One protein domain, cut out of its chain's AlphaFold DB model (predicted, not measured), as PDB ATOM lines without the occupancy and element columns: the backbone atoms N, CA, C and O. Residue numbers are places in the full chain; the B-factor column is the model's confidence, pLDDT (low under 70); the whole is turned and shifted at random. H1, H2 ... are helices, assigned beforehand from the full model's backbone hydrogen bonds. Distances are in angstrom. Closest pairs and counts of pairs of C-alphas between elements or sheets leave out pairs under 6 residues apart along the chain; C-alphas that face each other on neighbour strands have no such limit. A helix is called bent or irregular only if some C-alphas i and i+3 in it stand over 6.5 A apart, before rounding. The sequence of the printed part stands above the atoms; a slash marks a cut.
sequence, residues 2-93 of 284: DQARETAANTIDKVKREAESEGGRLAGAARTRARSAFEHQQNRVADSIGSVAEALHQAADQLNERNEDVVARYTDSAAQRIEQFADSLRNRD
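What this domain is: This is residues 2 to 93 of the 284 residues of an uncharacterized protein of Skermanella stibiiresistens SB22 (UniProt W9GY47). One very long helix, H1, is bent into an open arch, and a shorter helix, H2, folds back loosely side by side with its second arm, H1b. The first arm, H1a, is kinked, and its residues 2 to 18 stick out free. The printed part has 92 residues, with two named helices and no named strand: all helix. It is extended, with a radius of gyration of the C-alphas of 21.1 A, and flat, spanning 53 by 43 by 18 A.

How they stand to each other: H1, residues 2 to 64, was assigned as one helix by its hydrogen bonds but is bent: C-alphas 40 and 43 are 7.7 A apart. Its arms, H1a, residues 2 to 40, and H1b, residues 43 to 64, stand at a steep tilt of 61 degrees. H1a has a kink of 51 degrees near residue 24. H2, residues 69 to 90, is close to H1b but not clearly touching; their closest C-alphas, of Asn 64 and Ala 72, are 6.9 A apart. They run opposite ways at a shallow tilt of 8 degrees. H1a and H2 are apart. Every O i to N i+4 pair is within hydrogen-bond range in H1b, against 33 of 35 in H1a and 15 of 18 in H2.

Where its parts are: H1a begins at C-alpha 2 (189.147, 347.715, 330.458) and measures 51.4 A; H1b measures 31.1 A. H2 measures 31.7 A and ends at C-alpha 90 (211.993, 321.917, 293.561).

The domain as a whole: The C-alphas farthest apart, of Gln 3 and Glu 65, are 53.5 A apart. The printed part has no cut, and the H1 to H2 link is tight. The pLDDT is under 70 at residues 43 to 46, 62 to 75 and 88 to 93.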
ATOM      1  N   ASP A   2     188.718 348.939 329.767       80.94
ATOM      2  CA  ASP A   2     189.147 347.715 330.458       80.94
ATOM      3  C   ASP A   2     188.301 346.474 330.145       80.94
ATOM      4  O   ASP A   2     188.860 345.407 329.909       80.94
ATOM      5  N   GLN A   3     186.980 346.614 329.983       79.75
ATOM      6  CA  GLN A   3     186.103 345.476 329.654       79.75
ATOM      7  C   GLN A   3     186.412 344.842 328.288       79.75
ATOM      8  O   GLN A   3     186.302 343.628 328.127       79.75
ATOM      9  N   ALA A   4     186.834 345.650 327.309       80.31
ATOM     10  CA  ALA A   4     187.208 345.168 325.978       80.31
ATOM     11  C   ALA A   4     188.525 344.374 326.004       80.31
ATOM     12  O   ALA A   4     188.675 343.391 325.283       80.31
ATOM     13  N   ARG A   5     189.475 344.768 326.861       83.62
ATOM     14  CA  ARG A   5     190.741 344.045 327.043       83.62
ATOM     15  C   ARG A   5     190.530 342.729 327.781       83.62
ATOM     16  O   ARG A   5     191.145 341.732 327.424       83.62
ATOM     17  N   GLU A   6     189.626 342.715 328.752       84.69
ATOM     18  CA  GLU A   6     189.299 341.523 329.532       84.69
ATOM     19  C   GLU A   6     188.549 340.472 328.701       84.69
ATOM     20  O   GLU A   6     188.887 339.288 328.733       84.69
ATOM     21  N   THR A   7     187.582 340.885 327.877       85.12
ATOM     22  CA  THR A   7     186.919 339.965 326.935       85.12
ATOM     23  C   THR A   7     187.865 339.476 325.841       85.12
ATOM     24  O   THR A   7     187.810 338.296 325.484       85.12
ATOM     25  N   ALA A   8     188.772 340.327 325.353       84.81
ATOM     26  CA  ALA A   8     189.803 339.920 324.403       84.81
ATOM     27  C   ALA A   8     190.767 338.887 325.011       84.81
ATOM     28  O   ALA A   8     190.963 337.832 324.414       84.81
ATOM     29  N   ALA A   9     191.298 339.134 326.212       86.25
ATOM     30  CA  ALA A   9     192.212 338.215 326.896       86.25
ATOM     31  C   ALA A   9     191.562 336.844 327.142       86.25
ATOM     32  O   ALA A   9     192.098 335.816 326.732       86.25
ATOM     33  N   ASN A  10     190.338 336.830 327.679       90.38
ATOM     34  CA  ASN A  10     189.598 335.591 327.927       90.38
ATOM     35  C   ASN A  10     189.289 334.803 326.643       90.38
ATOM     36  O   ASN A  10     189.251 333.571 326.659       90.38
ATOM     37  N   THR A  11     189.042 335.499 325.531       88.31
ATOM     38  CA  THR A  11     188.801 334.858 324.230       88.31
ATOM     39  C   THR A  11     190.094 334.285 323.662       88.31
ATOM     40  O   THR A  11     190.100 333.146 323.201       88.31
ATOM     41  N   ILE A  12     191.202 335.022 323.768       89.38
ATOM     42  CA  ILE A  12     192.530 334.569 323.340       89.38
ATOM     43  C   ILE A  12     192.948 333.315 324.118       89.38
ATOM     44  O   ILE A  12     193.409 332.357 323.507       89.38
ATOM     45  N   ASP A  13     192.715 333.260 325.431       90.69
ATOM     46  CA  ASP A  13     193.079 332.100 326.257       90.69
ATOM     47  C   ASP A  13     192.234 330.852 325.978       90.69
ATOM     48  O   ASP A  13     192.701 329.721 326.150       90.69
ATOM     49  N   LYS A  14     190.972 331.029 325.574       88.12
ATOM     50  CA  LYS A  14     190.117 329.916 325.138       88.12
ATOM     51  C   LYS A  14     190.575 329.392 323.784       88.12
ATOM     52  O   LYS A  14     190.852 328.203 323.661       88.12
ATOM     53  N   VAL A  15     190.750 330.296 322.818       87.50
ATOM     54  CA  VAL A  15     191.227 329.965 321.471       87.50
ATOM     55  C   VAL A  15     192.604 329.311 321.525       87.50
ATOM     56  O   VAL A  15     192.827 328.331 320.829       87.50
ATOM     57  N   LYS A  16     193.512 329.786 322.382       88.44
ATOM     58  CA  LYS A  16     194.843 329.197 322.555       88.44
ATOM     59  C   LYS A  16     194.767 327.749 323.042       88.44
ATOM     60  O   LYS A  16     195.394 326.885 322.443       88.44
ATOM     61  N   ARG A  17     193.971 327.463 324.076       87.31
ATOM     62  CA  ARG A  17     193.826 326.100 324.626       87.31
ATOM     63  C   ARG A  17     193.136 325.138 323.660       87.31
ATOM     64  O   ARG A  17     193.515 323.971 323.557       87.31
ATOM     65  N   GLU A  18     192.132 325.624 322.945       85.69
ATOM     66  CA  GLU A  18     191.428 324.845 321.925       85.69
ATOM     67  C   GLU A  18     192.343 324.574 320.721       85.69
ATOM     68  O   GLU A  18     192.492 323.432 320.292       85.69
ATOM     69  N   ALA A  19     193.097 325.585 320.274       84.19
ATOM     70  CA  ALA A  19     194.110 325.437 319.234       84.19
ATOM     71  C   ALA A  19     195.267 324.509 319.648       84.19
ATOM     72  O   ALA A  19     195.763 323.760 318.816       84.19
ATOM     73  N   GLU A  20     195.698 324.504 320.908       85.69
ATOM     74  CA  GLU A  20     196.745 323.592 321.388       85.69
ATOM     75  C   GLU A  20     196.273 322.127 321.406       85.69
ATOM     76  O   GLU A  20     197.027 321.222 321.044       85.69
ATOM     77  N   SER A  21     195.014 321.883 321.783       83.31
ATOM     78  CA  SER A  21     194.463 320.531 321.949       83.31
ATOM     79  C   SER A  21     193.948 319.902 320.647       83.31
ATOM     80  O   SER A  21     194.229 318.727 320.383       83.31
ATOM     81  N   GLU A  22     193.251 320.661 319.800       84.00
ATOM     82  CA  GLU A  22     192.793 320.188 318.486       84.00
ATOM     83  C   GLU A  22     193.817 320.440 317.381       84.00
ATOM     84  O   GLU A  22     193.980 319.609 316.478       84.00
ATOM     85  N   GLY A  23     194.549 321.552 317.460       83.88
ATOM     86  CA  GLY A  23     195.453 321.981 316.401       83.88
ATOM     87  C   GLY A  23     196.598 321.008 316.173       83.88
ATOM     88  O   GLY A  23     196.922 320.761 315.022       83.88
ATOM     89  N   GLY A  24     197.151 320.360 317.203       84.12
ATOM     90  CA  GLY A  24     198.219 319.367 317.011       84.12
ATOM     91  C   GLY A  24     197.782 318.153 316.178       84.12
ATOM     92  O   GLY A  24     198.489 317.713 315.269       84.12
ATOM     93  N   ARG A  25     196.573 317.635 316.432       85.00
ATOM     94  CA  ARG A  25     196.019 316.477 315.704       85.00
ATOM     95  C   ARG A  25     195.572 316.863 314.297       85.00
ATOM     96  O   ARG A  25     195.849 316.140 313.337       85.00
ATOM     97  N   LEU A  26     194.913 318.015 314.173       86.25
ATOM     98  CA  LEU A  26     194.459 318.540 312.891       86.25
ATOM     99  C   LEU A  26     195.642 318.937 312.000       86.25
ATOM    100  O   LEU A  26     195.636 318.607 310.817       86.25
ATOM    101  N   ALA A  27     196.681 319.558 312.563       85.75
ATOM    102  CA  ALA A  27     197.905 319.921 311.855       85.75
ATOM    103  C   ALA A  27     198.650 318.684 311.353       85.75
ATOM    104  O   ALA A  27     199.060 318.667 310.198       85.75
ATOM    105  N   GLY A  28     198.766 317.620 312.156       86.00
ATOM    106  CA  GLY A  28     199.384 316.364 311.711       86.00
ATOM    107  C   GLY A  28     198.650 315.727 310.523       86.00
ATOM    108  O   GLY A  28     199.266 315.364 309.514       86.00
ATOM    109  N   ALA A  29     197.318 315.655 310.593       87.38
ATOM    110  CA  ALA A  29     196.493 315.136 309.501       87.38
ATOM    111  C   ALA A  29     196.534 316.038 308.254       87.38
ATOM    112  O   ALA A  29     196.636 315.543 307.129       87.38
ATOM    113  N   ALA A  30     196.490 317.359 308.446       86.94
ATOM    114  CA  ALA A  30     196.597 318.342 307.375       86.94
ATOM    115  C   ALA A  30     197.965 318.276 306.690       86.94
ATOM    116  O   ALA A  30     198.015 318.242 305.466       86.94
ATOM    117  N   ARG A  31     199.058 318.173 307.455       84.69
ATOM    118  CA  ARG A  31     200.429 318.051 306.945       84.69
ATOM    119  C   ARG A  31     200.612 316.790 306.115       84.69
ATOM    120  O   ARG A  31     201.151 316.861 305.019       84.69
ATOM    121  N   THR A  32     200.089 315.662 306.593       86.06
ATOM    122  CA  THR A  32     200.138 314.387 305.859       86.06
ATOM    123  C   THR A  32     199.388 314.484 304.528       86.06
ATOM    124  O   THR A  32     199.918 314.111 303.482       86.06
ATOM    125  N   ARG A  33     198.172 315.049 304.538       85.94
ATOM    126  CA  ARG A  33     197.382 315.253 303.313       85.94
ATOM    127  C   ARG A  33     198.040 316.250 302.363       85.94
ATOM    128  O   ARG A  33     198.130 315.966 301.174       85.94
ATOM    129  N   ALA A  34     198.528 317.374 302.882       83.44
ATOM    130  CA  ALA A  34     199.237 318.386 302.109       83.44
ATOM    131  C   ALA A  34     200.477 317.789 301.443       83.44
ATOM    132  O   ALA A  34     200.645 317.968 300.245       83.44
ATOM    133  N   ARG A  35     201.271 317.000 302.178       82.44
ATOM    134  CA  ARG A  35     202.436 316.297 301.637       82.44
ATOM    135  C   ARG A  35     202.065 315.364 300.493       82.44
ATOM    136  O   ARG A  35     202.622 315.499 299.413       82.44
ATOM    137  N   SER A  36     201.062 314.506 300.683       82.81
ATOM    138  CA  SER A  36     200.604 313.605 299.616       82.81
ATOM    139  C   SER A  36     200.076 314.356 298.384       82.81
ATOM    140  O   SER A  36     200.388 313.997 297.252       82.81
ATOM    141  N   ALA A  37     199.318 315.441 298.578       80.75
ATOM    142  CA  ALA A  37     198.805 316.252 297.478       80.75
ATOM    143  C   ALA A  37     199.937 316.973 296.736       80.75
ATOM    144  O   ALA A  37     199.944 317.000 295.507       80.75
ATOM    145  N   PHE A  38     200.910 317.506 297.476       77.62
ATOM    146  CA  PHE A  38     202.064 318.199 296.926       77.62
ATOM    147  C   PHE A  38     202.958 317.242 296.141       77.62
ATOM    148  O   PHE A  38     203.261 317.528 294.992       77.62
ATOM    149  N   GLU A  39     203.286 316.065 296.680       77.19
ATOM    150  CA  GLU A  39     204.078 315.044 295.977       77.19
ATOM    151  C   GLU A  39     203.439 314.629 294.636       77.19
ATOM    152  O   GLU A  39     204.151 314.379 293.663       77.19
ATOM    153  N   HIS A  40     202.104 314.614 294.547       74.50
ATOM    154  CA  HIS A  40     201.376 314.288 293.316       74.50
ATOM    155  C   HIS A  40     201.139 315.479 292.369       74.50
ATOM    156  O   HIS A  40     200.871 315.270 291.183       74.50
ATOM    157  N   GLN A  41     201.210 316.720 292.857       70.38
ATOM    158  CA  GLN A  41     200.891 317.929 292.083       70.38
ATOM    159  C   GLN A  41     202.083 318.869 291.867       70.38
ATOM    160  O   GLN A  41     201.947 319.809 291.088       70.38
ATOM    161  N   GLN A  42     203.247 318.597 292.463       72.31
ATOM    162  CA  GLN A  42     204.443 319.447 292.415       72.31
ATOM    163  C   GLN A  42     204.823 319.832 290.982       72.31
ATOM    164  O   GLN A  42     205.020 321.010 290.706       72.31
ATOM    165  N   ASN A  43     204.835 318.870 290.055       68.38
ATOM    166  CA  ASN A  43     205.168 319.142 288.653       68.38
ATOM    167  C   ASN A  43     204.159 320.105 287.997       68.38
ATOM    168  O   ASN A  43     204.561 321.068 287.360       68.38
ATOM    169  N   ARG A  44     202.849 319.930 288.239       68.06
ATOM    170  CA  ARG A  44     201.806 320.812 287.673       68.06
ATOM    171  C   ARG A  44     201.815 322.211 288.290       68.06
ATOM    172  O   ARG A  44     201.454 323.187 287.635       68.06
ATOM    173  N   VAL A  45     202.183 322.297 289.568       67.19
ATOM    174  CA  VAL A  45     202.337 323.566 290.282       67.19
ATOM    175  C   VAL A  45     203.563 324.313 289.758       67.19
ATOM    176  O   VAL A  45     203.448 325.505 289.497       67.19
ATOM    177  N   ALA A  46     204.687 323.628 289.521       69.06
ATOM    178  CA  ALA A  46     205.890 324.228 288.940       69.06
ATOM    179  C   ALA A  46     205.625 324.827 287.547       69.06
ATOM    180  O   ALA A  46     205.969 325.985 287.310       69.06
ATOM    181  N   ASP A  47     204.919 324.098 286.677       70.19
ATOM    182  CA  ASP A  47     204.530 324.598 285.349       70.19
ATOM    183  C   ASP A  47     203.613 325.836 285.440       70.19
ATOM    184  O   ASP A  47     203.754 326.798 284.683       70.19
ATOM    185  N   SER A  48     202.691 325.852 286.410       70.56
ATOM    186  CA  SER A  48     201.781 326.987 286.622       70.56
ATOM    187  C   SER A  48     202.510 328.214 287.178       70.56
ATOM    188  O   SER A  48     202.230 329.337 286.759       70.56
ATOM    189  N   ILE A  49     203.464 328.017 288.095       72.69
ATOM    190  CA  ILE A  49     204.276 329.094 288.676       72.69
ATOM    191  C   ILE A  49     205.148 329.754 287.605       72.69
ATOM    192  O   ILE A  49     205.216 330.980 287.592       72.69
ATOM    193  N   GLY A  50     205.732 328.984 286.679       75.44
ATOM    194  CA  GLY A  50     206.510 329.536 285.562       75.44
ATOM    195  C   GLY A  50     205.707 330.549 284.741       75.44
ATOM    196  O   GLY A  50     206.150 331.674 284.541       75.44
ATOM    197  N   SER A  51     204.466 330.208 284.376       75.94
ATOM    198  CA  SER A  51     203.593 331.115 283.611       75.94
ATOM    199  C   SER A  51     203.212 332.405 284.356       75.94
ATOM    200  O   SER A  51     203.039 333.456 283.740       75.94
ATOM    201  N   VAL A  52     203.096 332.344 285.687       76.94
ATOM    202  CA  VAL A  52     202.784 333.509 286.528       76.94
ATOM    203  C   VAL A  52     204.020 334.378 286.738       76.94
ATOM    204  O   VAL A  52     203.910 335.601 286.697       76.94
ATOM    205  N   ALA A  53     205.186 333.761 286.935       74.75
ATOM    206  CA  ALA A  53     206.461 334.460 287.033       74.75
ATOM    207  C   ALA A  53     206.762 335.235 285.744       74.75
ATOM    208  O   ALA A  53     207.090 336.412 285.822       74.75
ATOM    209  N   GLU A  54     206.533 334.626 284.576       78.69
ATOM    210  CA  GLU A  54     206.685 335.274 283.267       78.69
ATOM    211  C   GLU A  54     205.776 336.511 283.132       78.69
ATOM    212  O   GLU A  54     206.219 337.588 282.734       78.69
ATOM    213  N   ALA A  55     204.503 336.390 283.528       82.56
ATOM    214  CA  ALA A  55     203.542 337.492 283.476       82.56
ATOM    215  C   ALA A  55     203.883 338.626 284.459       82.56
ATOM    216  O   ALA A  55     203.690 339.802 284.150       82.56
ATOM    217  N   LEU A  56     204.397 338.282 285.643       72.81
ATOM    218  CA  LEU A  56     204.862 339.252 286.631       72.81
ATOM    219  C   LEU A  56     206.159 339.934 286.195       72.81
ATOM    220  O   LEU A  56     206.287 341.132 286.419       72.81
ATOM    221  N   HIS A  57     207.080 339.212 285.553       76.31
ATOM    222  CA  HIS A  57     208.311 339.777 285.003       76.31
ATOM    223  C   HIS A  57     207.987 340.805 283.914       76.31
ATOM    224  O   HIS A  57     208.389 341.955 284.028       76.31
ATOM    225  N   GLN A  58     207.106 340.459 282.967       80.06
ATOM    226  CA  GLN A  58     206.631 341.392 281.932       80.06
ATOM    227  C   GLN A  58     205.920 342.630 282.501       80.06
ATOM    228  O   GLN A  58     205.995 343.715 281.921       80.06
ATOM    229  N   ALA A  59     205.198 342.486 283.616       76.06
ATOM    230  CA  ALA A  59     204.557 343.608 284.296       76.06
ATOM    231  C   ALA A  59     205.563 344.467 285.080       76.06
ATOM    232  O   ALA A  59     205.422 345.689 285.124       76.06
ATOM    233  N   ALA A  60     206.570 343.837 285.688       70.94
ATOM    234  CA  ALA A  60     207.646 344.512 286.400       70.94
ATOM    235  C   ALA A  60     208.551 345.287 285.437       70.94
ATOM    236  O   ALA A  60     208.863 346.434 285.731       70.94
ATOM    237  N   ASP A  61     208.884 344.728 284.272       74.25
ATOM    238  CA  ASP A  61     209.655 345.408 283.223       74.25
ATOM    239  C   ASP A  61     208.943 346.683 282.747       74.25
ATOM    240  O   ASP A  61     209.536 347.763 282.730       74.25
ATOM    241  N   GLN A  62     207.631 346.597 282.496       68.38
ATOM    242  CA  GLN A  62     206.799 347.757 282.140       68.38
ATOM    243  C   GLN A  62     206.711 348.822 283.243       68.38
ATOM    244  O   GLN A  62     206.425 349.991 282.964       68.38
ATOM    245  N   LEU A  63     206.900 348.428 284.505       63.38
ATOM    246  CA  LEU A  63     206.888 349.338 285.648       63.38
ATOM    247  C   LEU A  63     208.279 349.939 285.904       63.38
ATOM    248  O   LEU A  63     208.381 351.111 286.253       63.38
ATOM    249  N   ASN A  64     209.345 349.175 285.660       63.19
ATOM    250  CA  ASN A  64     210.736 349.606 285.795       63.19
ATOM    251  C   ASN A  64     211.107 350.665 284.738       63.19
ATOM    252  O   ASN A  64     211.824 351.620 285.035       63.19
ATOM    253  N   GLU A  65     210.511 350.591 283.541       63.97
ATOM    254  CA  GLU A  65     210.596 351.640 282.507       63.97
ATOM    255  C   GLU A  65     210.007 352.996 282.947       63.97
ATOM    256  O   GLU A  65     210.303 354.031 282.346       63.97
ATOM    257  N   ARG A  66     209.211 353.033 284.029       62.22
ATOM    258  CA  ARG A  66     208.589 354.258 284.567       62.22
ATOM    259  C   ARG A  66     209.372 354.943 285.697       62.22
ATOM    260  O   ARG A  66     208.834 355.858 286.308       62.22
ATOM    261  N   ASN A  67     210.661 354.626 285.855       54.91
ATOM    262  CA  ASN A  67     211.636 355.383 286.664       54.91
ATOM    263  C   ASN A  67     211.378 355.402 288.187       54.91
ATOM    264  O   ASN A  67     211.258 356.468 288.788       54.91
ATOM    265  N   GLU A  68     211.415 354.239 288.843       57.16
ATOM    266  CA  GLU A  68     211.514 354.149 290.311       57.16
ATOM    267  C   GLU A  68     212.738 353.312 290.733       57.16
ATOM    268  O   GLU A  68     212.639 352.190 291.222       57.16
ATOM    269  N   ASP A  69     213.926 353.908 290.572       59.38
ATOM    270  CA  ASP A  69     215.263 353.359 290.896       59.38
ATOM    271  C   ASP A  69     215.375 352.813 292.344       59.38
ATOM    272  O   ASP A  69     216.137 351.894 292.648       59.38
ATOM    273  N   VAL A  70     214.557 353.343 293.263       58.44
ATOM    274  CA  VAL A  70     214.483 352.891 294.664       58.44
ATOM    275  C   VAL A  70     213.742 351.559 294.790       58.44
ATOM    276  O   VAL A  70     214.148 350.708 295.579       58.44
ATOM    277  N   VAL A  71     212.688 351.345 294.002       60.69
ATOM    278  CA  VAL A  71     211.927 350.088 294.002       60.69
ATOM    279  C   VAL A  71     212.746 348.990 293.326       60.69
ATOM    280  O   VAL A  71     212.802 347.879 293.844       60.69
ATOM    281  N   ALA A  72     213.480 349.315 292.257       62.66
ATOM    282  CA  ALA A  72     214.308 348.365 291.514       62.66
ATOM    283  C   ALA A  72     215.299 347.587 292.404       62.66
ATOM    284  O   ALA A  72     215.385 346.364 292.311       62.66
ATOM    285  N   ARG A  73     215.991 348.254 293.340       64.69
ATOM    286  CA  ARG A  73     216.982 347.589 294.216       64.69
ATOM    287  C   ARG A  73     216.362 346.695 295.290       64.69
ATOM    288  O   ARG A  73     216.948 345.672 295.655       64.69
ATOM    289  N   TYR A  74     215.188 347.071 295.802       61.22
ATOM    290  CA  TYR A  74     214.429 346.217 296.718       61.22
ATOM    291  C   TYR A  74     213.832 345.014 295.982       61.22
ATOM    292  O   TYR A  74     213.817 343.914 296.537       61.22
ATOM    293  N   THR A  75     213.418 345.199 294.727       69.56
ATOM    294  CA  THR A  75     212.906 344.133 293.861       69.56
ATOM    295  C   THR A  75     213.991 343.129 293.487       69.56
ATOM    296  O   THR A  75     213.738 341.936 293.585       69.56
ATOM    297  N   ASP A  76     215.210 343.564 293.156       72.19
ATOM    298  CA  ASP A  76     216.323 342.662 292.808       72.19
ATOM    299  C   ASP A  76     216.716 341.761 293.996       72.19
ATOM    300  O   ASP A  76     216.775 340.532 293.905       72.19
ATOM    301  N   SER A  77     216.825 342.367 295.185       71.75
ATOM    302  CA  SER A  77     217.084 341.636 296.433       71.75
ATOM    303  C   SER A  77     215.952 340.669 296.802       71.75
ATOM    304  O   SER A  77     216.192 339.649 297.455       71.75
ATOM    305  N   ALA A  78     214.712 340.989 296.432       74.56
ATOM    306  CA  ALA A  78     213.567 340.106 296.617       74.56
ATOM    307  C   ALA A  78     213.557 338.974 295.578       74.56
ATOM    308  O   ALA A  78     213.312 337.828 295.950       74.56
ATOM    309  N   ALA A  79     213.886 339.265 294.318       74.88
ATOM    310  CA  ALA A  79     213.949 338.298 293.229       74.88
ATOM    311  C   ALA A  79     214.962 337.186 293.526       74.88
ATOM    312  O   ALA A  79     214.601 336.013 293.491       74.88
ATOM    313  N   GLN A  80     216.175 337.541 293.966       79.25
ATOM    314  CA  GLN A  80     217.197 336.556 294.347       79.25
ATOM    315  C   GLN A  80     216.739 335.632 295.489       79.25
ATOM    316  O   GLN A  80     217.041 334.438 295.499       79.25
ATOM    317  N   ARG A  81     215.978 336.163 296.456       77.31
ATOM    318  CA  ARG A  81     215.411 335.368 297.560       77.31
ATOM    319  C   ARG A  81     214.288 334.447 297.087       77.31
ATOM    320  O   ARG A  81     214.162 333.339 297.601       77.31
ATOM    321  N   ILE A  82     213.484 334.899 296.129       76.31
ATOM    322  CA  ILE A  82     212.402 334.114 295.526       76.31
ATOM    323  C   ILE A  82     212.973 332.983 294.662       76.31
ATOM    324  O   ILE A  82     212.433 331.881 294.689       76.31
ATOM    325  N   GLU A  83     214.078 333.210 293.955       75.00
ATOM    326  CA  GLU A  83     214.727 332.195 293.119       75.00
ATOM    327  C   GLU A  83     215.376 331.085 293.957       75.00
ATOM    328  O   GLU A  83     215.089 329.908 293.745       75.00
ATOM    329  N   GLN A  84     216.116 331.445 295.013       76.50
ATOM    330  CA  GLN A  84     216.618 330.463 295.989       76.50
ATOM    331  C   GLN A  84     215.482 329.664 296.640       76.50
ATOM    332  O   GLN A  84     215.613 328.464 296.894       76.50
ATOM    333  N   PHE A  85     214.345 330.315 296.889       73.81
ATOM    334  CA  PHE A  85     213.162 329.651 297.413       73.81
ATOM    335  C   PHE A  85     212.543 328.687 296.388       73.81
ATOM    336  O   PHE A  85     212.213 327.558 296.746       73.81
ATOM    337  N   ALA A  86     212.433 329.079 295.119       71.19
ATOM    338  CA  ALA A  86     211.920 328.230 294.044       71.19
ATOM    339  C   ALA A  86     212.795 326.984 293.819       71.19
ATOM    340  O   ALA A  86     212.260 325.879 293.680       71.19
ATOM    341  N   ASP A  87     214.120 327.130 293.877       74.00
ATOM    342  CA  ASP A  87     215.055 326.003 293.803       74.00
ATOM    343  C   ASP A  87     214.930 325.070 295.016       74.00
ATOM    344  O   ASP A  87     214.876 323.846 294.859       74.00
ATOM    345  N   SER A  88     214.777 325.623 296.226       68.00
ATOM    346  CA  SER A  88     214.513 324.816 297.427       68.00
ATOM    347  C   SER A  88     213.169 324.074 297.352       68.00
ATOM    348  O   SER A  88     213.063 322.925 297.770       68.00
ATOM    349  N   LEU A  89     212.157 324.681 296.723       66.75
ATOM    350  CA  LEU A  89     210.830 324.095 296.526       66.75
ATOM    351  C   LEU A  89     210.846 322.945 295.506       66.75
ATOM    352  O   LEU A  89     210.051 322.003 295.598       66.75
ATOM    353  N   ARG A  90     211.762 322.997 294.531       65.81
ATOM    354  CA  ARG A  90     211.993 321.917 293.561       65.81
ATOM    355  C   ARG A  90     212.604 320.688 294.237       65.81
ATOM    356  O   ARG A  90     212.206 319.563 293.925       65.81
ATOM    357  N   ASN A  91     213.443 320.905 295.246       64.81
ATOM    358  CA  ASN A  91     213.985 319.873 296.127       64.81
ATOM    359  C   ASN A  91     213.064 319.588 297.334       64.81
ATOM    360  O   ASN A  91     213.479 319.667 298.471       64.81
ATOM    361  N   ARG A  92     211.800 319.236 297.057       60.75
ATOM    362  CA  ARG A  92     210.847 318.384 297.823       60.75
ATOM    363  C   ARG A  92     210.615 318.573 299.339       60.75
ATOM    364  O   ARG A  92     209.699 317.926 299.851       60.75
ATOM    365  N   ASP A  93     211.294 319.454 300.057       69.75
ATOM    366  CA  ASP A  93     211.204 319.479 301.518       69.75
ATOM    367  C   ASP A  93     210.164 320.494 302.015       69.75
ATOM    368  O   ASP A  93     210.454 321.583 302.504       69.75
TER     369      ASP A  93